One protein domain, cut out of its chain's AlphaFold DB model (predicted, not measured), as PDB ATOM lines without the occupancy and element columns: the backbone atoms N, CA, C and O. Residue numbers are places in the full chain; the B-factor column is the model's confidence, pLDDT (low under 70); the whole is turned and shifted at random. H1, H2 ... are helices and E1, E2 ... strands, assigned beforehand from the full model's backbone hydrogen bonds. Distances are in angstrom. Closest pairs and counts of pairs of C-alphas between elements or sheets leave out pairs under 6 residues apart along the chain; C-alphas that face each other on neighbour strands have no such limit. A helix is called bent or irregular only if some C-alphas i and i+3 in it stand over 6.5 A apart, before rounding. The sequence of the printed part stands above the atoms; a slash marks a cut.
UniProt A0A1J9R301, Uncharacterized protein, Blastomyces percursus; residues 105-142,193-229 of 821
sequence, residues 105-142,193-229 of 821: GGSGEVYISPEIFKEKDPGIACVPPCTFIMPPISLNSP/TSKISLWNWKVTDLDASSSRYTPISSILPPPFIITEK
ATOM      1  N   GLY A 105       2.552  15.258  -8.703       44.72
ATOM      2  CA  GLY A 105       2.538  16.428  -9.582       44.72
ATOM      3  C   GLY A 105       2.388  16.054 -11.065       44.72
ATOM      4  O   GLY A 105       2.316  16.949 -11.904       44.72
ATOM      5  N   GLY A 106       2.348  14.750 -11.369       50.56
ATOM      6  CA  GLY A 106       2.288  14.180 -12.711       50.56
ATOM      7  C   GLY A 106       3.582  14.339 -13.511       50.56
ATOM      8  O   GLY A 106       4.584  14.874 -13.036       50.56
ATOM      9  N   SER A 107       3.570  13.864 -14.757       53.19
ATOM     10  CA  SER A 107       4.723  13.932 -15.665       53.19
ATOM     11  C   SER A 107       5.010  15.334 -16.216       53.19
ATOM     12  O   SER A 107       6.033  15.516 -16.870       53.19
ATOM     13  N   GLY A 108       4.141  16.326 -15.987       61.19
ATOM     14  CA  GLY A 108       4.364  17.694 -16.466       61.19
ATOM     15  C   GLY A 108       4.341  17.800 -17.996       61.19
ATOM     16  O   GLY A 108       3.444  17.258 -18.640       61.19
ATOM     17  N   GLU A 109       5.288  18.530 -18.591       58.66
ATOM     18  CA  GLU A 109       5.397  18.650 -20.053       58.66
ATOM     19  C   GLU A 109       6.107  17.436 -20.672       58.66
ATOM     20  O   GLU A 109       7.259  17.147 -20.349       58.66
ATOM     21  N   VAL A 110       5.443  16.758 -21.610       66.06
ATOM     22  CA  VAL A 110       5.958  15.565 -22.297       66.06
ATOM     23  C   VAL A 110       6.108  15.869 -23.788       66.06
ATOM     24  O   VAL A 110       5.125  16.092 -24.488       66.06
ATOM     25  N   TYR A 111       7.343  15.903 -24.283       70.81
ATOM     26  CA  TYR A 111       7.654  16.304 -25.658       70.81
ATOM     27  C   TYR A 111       7.622  15.097 -26.608       70.81
ATOM     28  O   TYR A 111       8.317  14.109 -26.378       70.81
ATOM     29  N   ILE A 112       6.824  15.176 -27.678       73.50
ATOM     30  CA  ILE A 112       6.611  14.069 -28.625       73.50
ATOM     31  C   ILE A 112       7.469  14.243 -29.894       73.50
ATOM     32  O   ILE A 112       7.638  15.348 -30.410       73.50
ATOM     33  N   SER A 113       8.029  13.140 -30.403       71.62
ATOM     34  CA  SER A 113       8.895  13.118 -31.595       71.62
ATOM     35  C   SER A 113       8.096  13.257 -32.905       71.62
ATOM     36  O   SER A 113       7.043  12.629 -33.014       71.62
ATOM     37  N   PRO A 114       8.579  13.988 -33.938       75.25
ATOM     38  CA  PRO A 114       7.910  14.095 -35.247       75.25
ATOM     39  C   PRO A 114       7.626  12.758 -35.946       75.25
ATOM     40  O   PRO A 114       6.740  12.679 -36.795       75.25
ATOM     41  N   GLU A 115       8.353  11.700 -35.580       70.88
ATOM     42  CA  GLU A 115       8.139  10.341 -36.089       70.88
ATOM     43  C   GLU A 115       6.756   9.769 -35.717       70.88
ATOM     44  O   GLU A 115       6.267   8.882 -36.415       70.88
ATOM     45  N   ILE A 116       6.078  10.332 -34.705       74.12
ATOM     46  CA  ILE A 116       4.718   9.950 -34.279       74.12
ATOM     47  C   ILE A 116       3.682  10.038 -35.418       74.12
ATOM     48  O   ILE A 116       2.677   9.338 -35.393       74.12
ATOM     49  N   PHE A 117       3.926  10.876 -36.435       76.38
ATOM     50  CA  PHE A 117       3.037  11.019 -37.596       76.38
ATOM     51  C   PHE A 117       3.263   9.965 -38.690       76.38
ATOM     52  O   PHE A 117       2.503   9.922 -39.654       76.38
ATOM     53  N   LYS A 118       4.311   9.141 -38.568       75.19
ATOM     54  CA  LYS A 118       4.626   8.038 -39.494       75.19
ATOM     55  C   LYS A 118       4.211   6.675 -38.937       75.19
ATOM     56  O   LYS A 118       4.200   5.691 -39.672       75.19
ATOM     57  N   GLU A 119       3.916   6.610 -37.642       61.12
ATOM     58  CA  GLU A 119       3.443   5.406 -36.971       61.12
ATOM     59  C   GLU A 119       1.937   5.211 -37.191       61.12
ATOM     60  O   GLU A 119       1.164   6.165 -37.287       61.12
ATOM     61  N   LYS A 120       1.516   3.947 -37.281       60.12
ATOM     62  CA  LYS A 120       0.109   3.567 -37.396       60.12
ATOM     63  C   LYS A 120      -0.447   3.276 -36.002       60.12
ATOM     64  O   LYS A 120       0.087   2.414 -35.315       60.12
ATOM     65  N   ASP A 121      -1.524   3.972 -35.636       62.44
ATOM     66  CA  ASP A 121      -2.140   3.943 -34.299       62.44
ATOM     67  C   ASP A 121      -1.141   4.281 -33.156       62.44
ATOM     68  O   ASP A 121      -0.977   3.491 -32.224       62.44
ATOM     69  N   PRO A 122      -0.462   5.451 -33.206       71.94
ATOM     70  CA  PRO A 122       0.607   5.814 -32.272       71.94
ATOM     71  C   PRO A 122       0.154   5.865 -30.807       71.94
ATOM     72  O   PRO A 122      -0.859   6.492 -30.461       71.94
ATOM     73  N   GLY A 123       0.952   5.247 -29.935       68.25
ATOM     74  CA  GLY A 123       0.736   5.196 -28.489       68.25
ATOM     75  C   GLY A 123       1.661   6.142 -27.723       68.25
ATOM     76  O   GLY A 123       2.874   6.117 -27.911       68.25
ATOM     77  N   ILE A 124       1.103   6.944 -26.815       72.12
ATOM     78  CA  ILE A 124       1.867   7.798 -25.890       72.12
ATOM     79  C   ILE A 124       1.444   7.544 -24.439       72.12
ATOM     80  O   ILE A 124       0.299   7.174 -24.166       72.12
ATOM     81  N   ALA A 125       2.360   7.741 -23.490       69.00
ATOM     82  CA  ALA A 125       2.114   7.463 -22.077       69.00
ATOM     83  C   ALA A 125       2.642   8.574 -21.162       69.00
ATOM     84  O   ALA A 125       3.622   9.249 -21.474       69.00
ATOM     85  N   CYS A 126       1.970   8.754 -20.027       63.84
ATOM     86  CA  CYS A 126       2.381   9.629 -18.931       63.84
ATOM     87  C   CYS A 126       1.699   9.195 -17.621       63.84
ATOM     88  O   CYS A 126       0.764   8.386 -17.631       63.84
ATOM     89  N   VAL A 127       2.128   9.785 -16.507       62.38
ATOM     90  CA  VAL A 127       1.361   9.845 -15.256       62.38
ATOM     91  C   VAL A 127       0.653  11.207 -15.220       62.38
ATOM     92  O   VAL A 127       1.336  12.234 -15.275       62.38
ATOM     93  N   PRO A 128      -0.688  11.275 -15.170       60.25
ATOM     94  CA  PRO A 128      -1.383  12.555 -15.060       60.25
ATOM     95  C   PRO A 128      -1.133  13.259 -13.706       60.25
ATOM     96  O   PRO A 128      -0.898  12.576 -12.711       60.25
ATOM     97  N   PRO A 129      -1.215  14.602 -13.630       61.28
ATOM     98  CA  PRO A 129      -1.470  15.518 -14.736       61.28
ATOM     99  C   PRO A 129      -0.250  15.686 -15.659       61.28
ATOM    100  O   PRO A 129       0.880  15.887 -15.216       61.28
ATOM    101  N   CYS A 130      -0.481  15.657 -16.969       68.81
ATOM    102  CA  CYS A 130       0.565  15.883 -17.963       68.81
ATOM    103  C   CYS A 130       0.066  16.725 -19.147       68.81
ATOM    104  O   CYS A 130      -1.130  16.969 -19.325       68.81
ATOM    105  N   THR A 131       0.995  17.241 -19.944       76.31
ATOM    106  CA  THR A 131       0.727  18.027 -21.150       76.31
ATOM    107  C   THR A 131       1.653  17.562 -22.263       76.31
ATOM    108  O   THR A 131       2.848  17.852 -22.244       76.31
ATOM    109  N   PHE A 132       1.099  16.854 -23.243       77.88
ATOM    110  CA  PHE A 132       1.820  16.434 -24.435       77.88
ATOM    111  C   PHE A 132       2.046  17.628 -25.367       77.88
ATOM    112  O   PHE A 132       1.101  18.293 -25.807       77.88
ATOM    113  N   ILE A 133       3.314  17.900 -25.665       81.31
ATOM    114  CA  ILE A 133       3.759  18.930 -26.599       81.31
ATOM    115  C   ILE A 133       3.934  18.258 -27.960       81.31
ATOM    116  O   ILE A 133       4.909  17.537 -28.188       81.31
ATOM    117  N   MET A 134       2.961  18.461 -28.848       82.06
ATOM    118  CA  MET A 134       2.965  17.844 -30.173       82.06
ATOM    119  C   MET A 134       3.951  18.560 -31.117       82.06
ATOM    120  O   MET A 134       3.996  19.794 -31.140       82.06
ATOM    121  N   PRO A 135       4.738  17.817 -31.915       82.88
ATOM    122  CA  PRO A 135       5.682  18.394 -32.865       82.88
ATOM    123  C   PRO A 135       4.949  19.037 -34.055       82.88
ATOM    124  O   PRO A 135       3.876  18.570 -34.436       82.88
ATOM    125  N   PRO A 136       5.504  20.086 -34.688       84.00
ATOM    126  CA  PRO A 136       4.882  20.703 -35.854       84.00
ATOM    127  C   PRO A 136       4.942  19.778 -37.076       84.00
ATOM    128  O   PRO A 136       5.979  19.178 -37.376       84.00
ATOM    129  N   ILE A 137       3.846  19.732 -37.826       82.38
ATOM    130  CA  ILE A 137       3.771  19.082 -39.137       82.38
ATOM    131  C   ILE A 137       4.641  19.882 -40.111       82.38
ATOM    132  O   ILE A 137       4.625  21.113 -40.087       82.38
ATOM    133  N   SER A 138       5.391  19.199 -40.975       81.25
ATOM    134  CA  SER A 138       6.132  19.832 -42.073       81.25
ATOM    135  C   SER A 138       5.435  19.539 -43.400       81.25
ATOM    136  O   SER A 138       5.008  18.412 -43.630       81.25
ATOM    137  N   LEU A 139       5.312  20.557 -44.248       77.56
ATOM    138  CA  LEU A 139       4.664  20.481 -45.555       77.56
ATOM    139  C   LEU A 139       5.706  20.260 -46.660       77.56
ATOM    140  O   LEU A 139       6.830  20.757 -46.569       77.56
ATOM    141  N   ASN A 140       5.317  19.557 -47.727       74.62
ATOM    142  CA  ASN A 140       6.190  19.275 -48.878       74.62
ATOM    143  C   ASN A 140       6.570  20.545 -49.669       74.62
ATOM    144  O   ASN A 140       7.604  20.585 -50.333       74.62
ATOM    145  N   SER A 141       5.745  21.587 -49.578       74.06
ATOM    146  CA  SER A 141       5.950  22.920 -50.150       74.06
ATOM    147  C   SER A 141       5.389  23.987 -49.194       74.06
ATOM    148  O   SER A 141       4.598  23.658 -48.305       74.06
ATOM    149  N   PRO A 142       5.784  25.270 -49.319       82.12
ATOM    150  CA  PRO A 142       5.144  26.347 -48.570       82.12
ATOM    151  C   PRO A 142       3.685  26.519 -49.018       82.12
ATOM    152  O   PRO A 142       3.433  26.803 -50.188       82.12
ATOM    153  N   THR A 193       3.539  29.430 -45.024       81.25
ATOM    154  CA  THR A 193       4.363  28.599 -44.129       81.25
ATOM    155  C   THR A 193       4.652  27.216 -44.717       81.25
ATOM    156  O   THR A 193       3.839  26.649 -45.440       81.25
ATOM    157  N   SER A 194       5.807  26.642 -44.374       80.31
ATOM    158  CA  SER A 194       6.152  25.233 -44.631       80.31
ATOM    159  C   SER A 194       5.969  24.330 -43.401       80.31
ATOM    160  O   SER A 194       6.275  23.139 -43.459       80.31
ATOM    161  N   LYS A 195       5.487  24.876 -42.274       81.94
ATOM    162  CA  LYS A 195       5.214  24.130 -41.037       81.94
ATOM    163  C   LYS A 195       3.911  24.570 -40.377       81.94
ATOM    164  O   LYS A 195       3.641  25.766 -40.273       81.94
ATOM    165  N   ILE A 196       3.149  23.602 -39.875       82.81
ATOM    166  CA  ILE A 196       1.905  23.818 -39.131       82.81
ATOM    167  C   ILE A 196       2.112  23.332 -37.693       82.81
ATOM    168  O   ILE A 196       2.345  22.149 -37.448       82.81
ATOM    169  N   SER A 197       2.046  24.259 -36.738       83.25
ATOM    170  CA  SER A 197       2.071  23.945 -35.305       83.25
ATOM    171  C   SER A 197       0.780  23.250 -34.872       83.25
ATOM    172  O   SER A 197      -0.282  23.477 -35.451       83.25
ATOM    173  N   LEU A 198       0.857  22.444 -33.816       83.81
ATOM    174  CA  LEU A 198      -0.282  21.753 -33.210       83.81
ATOM    175  C   LEU A 198      -0.555  22.279 -31.797       83.81
ATOM    176  O   LEU A 198       0.329  22.846 -31.153       83.81
ATOM    177  N   TRP A 199      -1.780  22.092 -31.313       80.56
ATOM    178  CA  TRP A 199      -2.133  22.375 -29.922       80.56
ATOM    179  C   TRP A 199      -1.533  21.339 -28.963       80.56
ATOM    180  O   TRP A 199      -1.443  20.151 -29.268       80.56
ATOM    181  N   ASN A 200      -1.162  21.798 -27.766       84.25
ATOM    182  CA  ASN A 200      -0.716  20.925 -26.683       84.25
ATOM    183  C   ASN A 200      -1.914  20.158 -26.099       84.25
ATOM    184  O   ASN A 200      -2.890  20.780 -25.667       84.25
ATOM    185  N   TRP A 201      -1.815  18.834 -25.998       81.38
ATOM    186  CA  TRP A 201      -2.857  18.004 -25.392       81.38
ATOM    187  C   TRP A 201      -2.630  17.870 -23.886       81.38
ATOM    188  O   TRP A 201      -1.630  17.314 -23.441       81.38
ATOM    189  N   LYS A 202      -3.563  18.387 -23.084       80.88
ATOM    190  CA  LYS A 202      -3.533  18.272 -21.620       80.88
ATOM    191  C   LYS A 202      -4.325  17.050 -21.163       80.88
ATOM    192  O   LYS A 202      -5.499  16.929 -21.505       80.88
ATOM    193  N   VAL A 203      -3.711  16.212 -20.333       76.50
ATOM    194  CA  VAL A 203      -4.380  15.144 -19.578       76.50
ATOM    195  C   VAL A 203      -4.343  15.549 -18.109       76.50
ATOM    196  O   VAL A 203      -3.313  15.429 -17.452       76.50
ATOM    197  N   THR A 204      -5.443  16.113 -17.613       71.44
ATOM    198  CA  THR A 204      -5.567  16.625 -16.232       71.44
ATOM    199  C   THR A 204      -6.301  15.678 -15.289       71.44
ATOM    200  O   THR A 204      -6.294  15.904 -14.084       71.44
ATOM    201  N   ASP A 205      -6.960  14.658 -15.833       67.50
ATOM    202  CA  ASP A 205      -7.663  13.628 -15.075       67.50
ATOM    203  C   ASP A 205      -6.655  12.616 -14.512       67.50
ATOM    204  O   ASP A 205      -5.888  12.017 -15.267       67.50
ATOM    205  N   LEU A 206      -6.652  12.454 -13.186       58.53
ATOM    206  CA  LEU A 206      -5.774  11.536 -12.461       58.53
ATOM    207  C   LEU A 206      -6.130  10.067 -12.711       58.53
ATOM    208  O   LEU A 206      -5.238   9.218 -12.679       58.53
ATOM    209  N   ASP A 207      -7.401   9.764 -12.976       60.41
ATOM    210  CA  ASP A 207      -7.934   8.402 -13.066       60.41
ATOM    211  C   ASP A 207      -8.102   7.912 -14.514       60.41
ATOM    212  O   ASP A 207      -8.311   6.716 -14.743       60.41
ATOM    213  N   ALA A 208      -7.918   8.796 -15.502       61.56
ATOM    214  CA  ALA A 208      -7.917   8.458 -16.923       61.56
ATOM    215  C   ALA A 208      -6.919   7.329 -17.244       61.56
ATOM    216  O   ALA A 208      -5.704   7.523 -17.239       61.56
ATOM    217  N   SER A 209      -7.437   6.144 -17.571       57.75
ATOM    218  CA  SER A 209      -6.641   4.960 -17.922       57.75
ATOM    219  C   SER A 209      -6.170   4.963 -19.380       57.75
ATOM    220  O   SER A 209      -5.042   4.564 -19.671       57.75
ATOM    221  N   SER A 210      -7.008   5.448 -20.297       66.88
ATOM    222  CA  SER A 210      -6.683   5.677 -21.703       66.88
ATOM    223  C   SER A 210      -7.640   6.709 -22.307       66.88
ATOM    224  O   SER A 210      -8.779   6.841 -21.861       66.88
ATOM    225  N   SER A 211      -7.194   7.445 -23.323       71.12
ATOM    226  CA  SER A 211      -8.032   8.364 -24.102       71.12
ATOM    227  C   SER A 211      -7.446   8.537 -25.507       71.12
ATOM    228  O   SER A 211      -6.292   8.187 -25.760       71.12
ATOM    229  N   ARG A 212      -8.246   9.033 -26.454       73.44
ATOM    230  CA  ARG A 212      -7.833   9.276 -27.845       73.44
ATOM    231  C   ARG A 212      -7.884  10.767 -28.154       73.44
ATOM    232  O   ARG A 212      -8.802  11.447 -27.700       73.44
ATOM    233  N   TYR A 213      -6.934  11.251 -28.946       76.88
ATOM    234  CA  TYR A 213      -6.837  12.655 -29.339       76.88
ATOM    235  C   TYR A 213      -6.501  12.800 -30.820       76.88
ATOM    236  O   TYR A 213      -5.500  12.272 -31.302       76.88
ATOM    237  N   THR A 214      -7.332  13.556 -31.533       77.56
ATOM    238  CA  THR A 214      -7.042  14.023 -32.889       77.56
ATOM    239  C   THR A 214      -6.232  15.319 -32.784       77.56
ATOM    240  O   THR A 214      -6.736  16.277 -32.194       77.56
ATOM    241  N   PRO A 215      -5.003  15.398 -33.327       79.12
ATOM    242  CA  PRO A 215      -4.207  16.615 -33.233       79.12
ATOM    243  C   PRO A 215      -4.855  17.787 -33.978       79.12
ATOM    244  O   PRO A 215      -5.176  17.682 -35.159       79.12
ATOM    245  N   ILE A 216      -5.032  18.916 -33.288       77.00
ATOM    246  CA  ILE A 216      -5.643  20.135 -33.843       77.00
ATOM    247  C   ILE A 216      -4.533  21.130 -34.201       77.00
ATOM    248  O   ILE A 216      -3.612  21.327 -33.404       77.00
ATOM    249  N   SER A 217      -4.619  21.796 -35.355       80.56
ATOM    250  CA  SER A 217      -3.645  22.831 -35.728       80.56
ATOM    251  C   SER A 217      -3.788  24.106 -34.887       80.56
ATOM    252  O   SER A 217      -4.890  24.525 -34.527       80.56
ATOM    253  N   SER A 218      -2.653  24.722 -34.566       82.06
ATOM    254  CA  SER A 218      -2.542  25.965 -33.803       82.06
ATOM    255  C   SER A 218      -1.880  27.022 -34.684       82.06
ATOM    256  O   SER A 218      -0.660  27.204 -34.671       82.06
ATOM    257  N   ILE A 219      -2.691  27.678 -35.516       81.81
ATOM    258  CA  ILE A 219      -2.226  28.706 -36.449       81.81
ATOM    259  C   ILE A 219      -2.294  30.055 -35.734       81.81
ATOM    260  O   ILE A 219      -3.363  30.543 -35.365       81.81
ATOM    261  N   LEU A 220      -1.121  30.645 -35.512       77.75
ATOM    262  CA  LEU A 220      -0.953  31.944 -34.867       77.75
ATOM    263  C   LEU A 220      -0.724  33.009 -35.949       77.75
ATOM    264  O   LEU A 220       0.379  33.057 -36.501       77.75
ATOM    265  N   PRO A 221      -1.723  33.846 -36.284       79.00
ATOM    266  CA  PRO A 221      -1.504  34.956 -37.200       79.00
ATOM    267  C   PRO A 221      -0.506  35.969 -36.622       79.00
ATOM    268  O   PRO A 221      -0.568  36.278 -35.427       79.00
ATOM    269  N   PRO A 222       0.410  36.512 -37.443       75.06
ATOM    270  CA  PRO A 222       1.285  37.590 -37.007       75.06
ATOM    271  C   PRO A 222       0.460  38.857 -36.713       75.06
ATOM    272  O   PRO A 222      -0.557  39.091 -37.374       75.06
ATOM    273  N   PRO A 223       0.892  39.711 -35.766       80.38
ATOM    274  CA  PRO A 223       0.259  41.006 -35.559       80.38
ATOM    275  C   PRO A 223       0.340  41.866 -36.825       80.38
ATOM    276  O   PRO A 223       1.404  41.964 -37.441       80.38
ATOM    277  N   PHE A 224      -0.759  42.521 -37.195       80.25
ATOM    278  CA  PHE A 224      -0.825  43.415 -38.356       80.25
ATOM    279  C   PHE A 224      -1.246  44.829 -37.953       80.25
ATOM    280  O   PHE A 224      -1.841  45.039 -36.898       80.25
ATOM    281  N   ILE A 225      -0.914  45.817 -38.784       80.00
ATOM    282  CA  ILE A 225      -1.219  47.227 -38.517       80.00
ATOM    283  C   ILE A 225      -2.485  47.625 -39.275       80.00
ATOM    284  O   ILE A 225      -2.565  47.437 -40.489       80.00
ATOM    285  N   ILE A 226      -3.447  48.214 -38.566       81.38
ATOM    286  CA  ILE A 226      -4.572  48.947 -39.157       81.38
ATOM    287  C   ILE A 226      -4.289  50.450 -39.140       81.38
ATOM    288  O   ILE A 226      -3.598  50.948 -38.249       81.38
ATOM    289  N   THR A 227      -4.853  51.164 -40.112       74.00
ATOM    290  CA  THR A 227      -4.693  52.612 -40.279       74.00
ATOM    291  C   THR A 227      -6.067  53.267 -40.335       74.00
ATOM    292  O   THR A 227      -6.792  53.107 -41.318       74.00
ATOM    293  N   GLU A 228      -6.425  54.019 -39.300       67.56
ATOM    294  CA  GLU A 228      -7.665  54.789 -39.263       67.56
ATOM    295  C   GLU A 228      -7.565  56.012 -40.179       67.56
ATOM    296  O   GLU A 228      -6.712  56.887 -40.010       67.56
ATOM    297  N   LYS A 229      -8.481  56.076 -41.150       62.09
ATOM    298  CA  LYS A 229      -8.778  57.277 -41.932       62.09
ATOM    299  C   LYS A 229     -10.078  57.879 -41.409       62.09
ATOM    300  O   LYS A 229     -11.047  57.152 -41.203       62.09
TER     301      LYS A 229
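What this domain is: This is residues 105 to 142 and 193 to 229 of the 821 residues of an uncharacterized protein of Blastomyces percursus (UniProt A0A1J9R301). What shape do these coordinates draw? A small sheet of three strands, E1, E3 and E6, has E2 and, near its E6 edge, E7 set loosely over one face, while a two-stranded ribbon of E4 and E5 lies beyond one end of it, and residues 221 to 229 stick out as a tail. The short helix H1 sits beyond the end of E1, off the sheet. How is it made up along the chain? The printed part has 75 residues with one named helix and eight named strands, in the order E1, H1, E2, E3, E4, E5, E6, E7, E8; the larger sheet runs E1, E3, E6 and is mixed, E4 and E5 are antiparallel, and the class is mostly strand. How tightly is it gathered? It is loose and flat, with a radius of gyration of the C-alphas of 16.4 A and spans of 57 by 31 by 17 A, and the tail adds to the longest of these.

How they stand to each other: Which strands make the larger sheet? Edge strand E1, residues 108 to 111, is parallel to inner strand E3, residues 130 to 133, at 26 degrees, with N 131 and O 108 within hydrogen-bond range at 2.8 A and the C-alphas of 108 and 130 facing each other at 4.5 A. The other edge strand, E6, residues 201 to 203, is the antiparallel neighbour of E3 at 167 degrees, with N 132 and O 201 at 2.8 A and N 203 and O 130 at 2.9 A within hydrogen-bond range. What of the helix? H1, residues 114 to 117, is not on this sheet, with 0 pairs of C-alphas within 10 A. It is too short for any O i to N i+4 pair, and its 1 pair of O i and N i+3 is within range. What forms the second sheet? E4, residues 137 to 142, and E5, residues 193 to 196, are antiparallel at 161 degrees, with N 137 and O 196 within hydrogen-bond range at 2.9 A. Where are the other strands? E2, residues 123 to 126, E7, residues 210 to 213, and E8, residues 224 to 228, pair with no named strand; E2 and E3 meet only through their link. The closest C-alphas of E6 and E7, those of Trp 201 and Tyr 213, are 7.7 A apart, and E7 and E8 are apart.

Where its parts are: Where does the first element begin? E1, residues 108 to 111, begins with C-alpha 108 at (4.364, 17.694, -16.466), and H1, residues 114 to 117, is neither bent nor irregular, but only just: C-alphas 114 and 117 are 6.2 A apart. Which strands are the longer ones? From first to last C-alpha, E2 measures 10.7 A, E4 12.0 A, E7 10.3 A and E8 13.3 A. Where does the last element end? E8 ends with C-alpha 228 at (-7.665, 54.789, -39.263).

The domain as a whole: How far does it reach? The two C-alphas farthest apart, those of Ser 209 and Lys 229, are 57.6 A apart, and residues 221 to 229, of which 224 to 228 belong to E8, stand free. Is the chain cut? Residues 143 to 192 are not printed, and C-alphas 142 and 193 are 5.0 A apart across the cut; of the links printed whole, none is long. Where is confidence low? The mean pLDDT of the printed part is 72.8, and 24 residues are under 70, among them 105 to 110, 125 to 130 and 205 to 210.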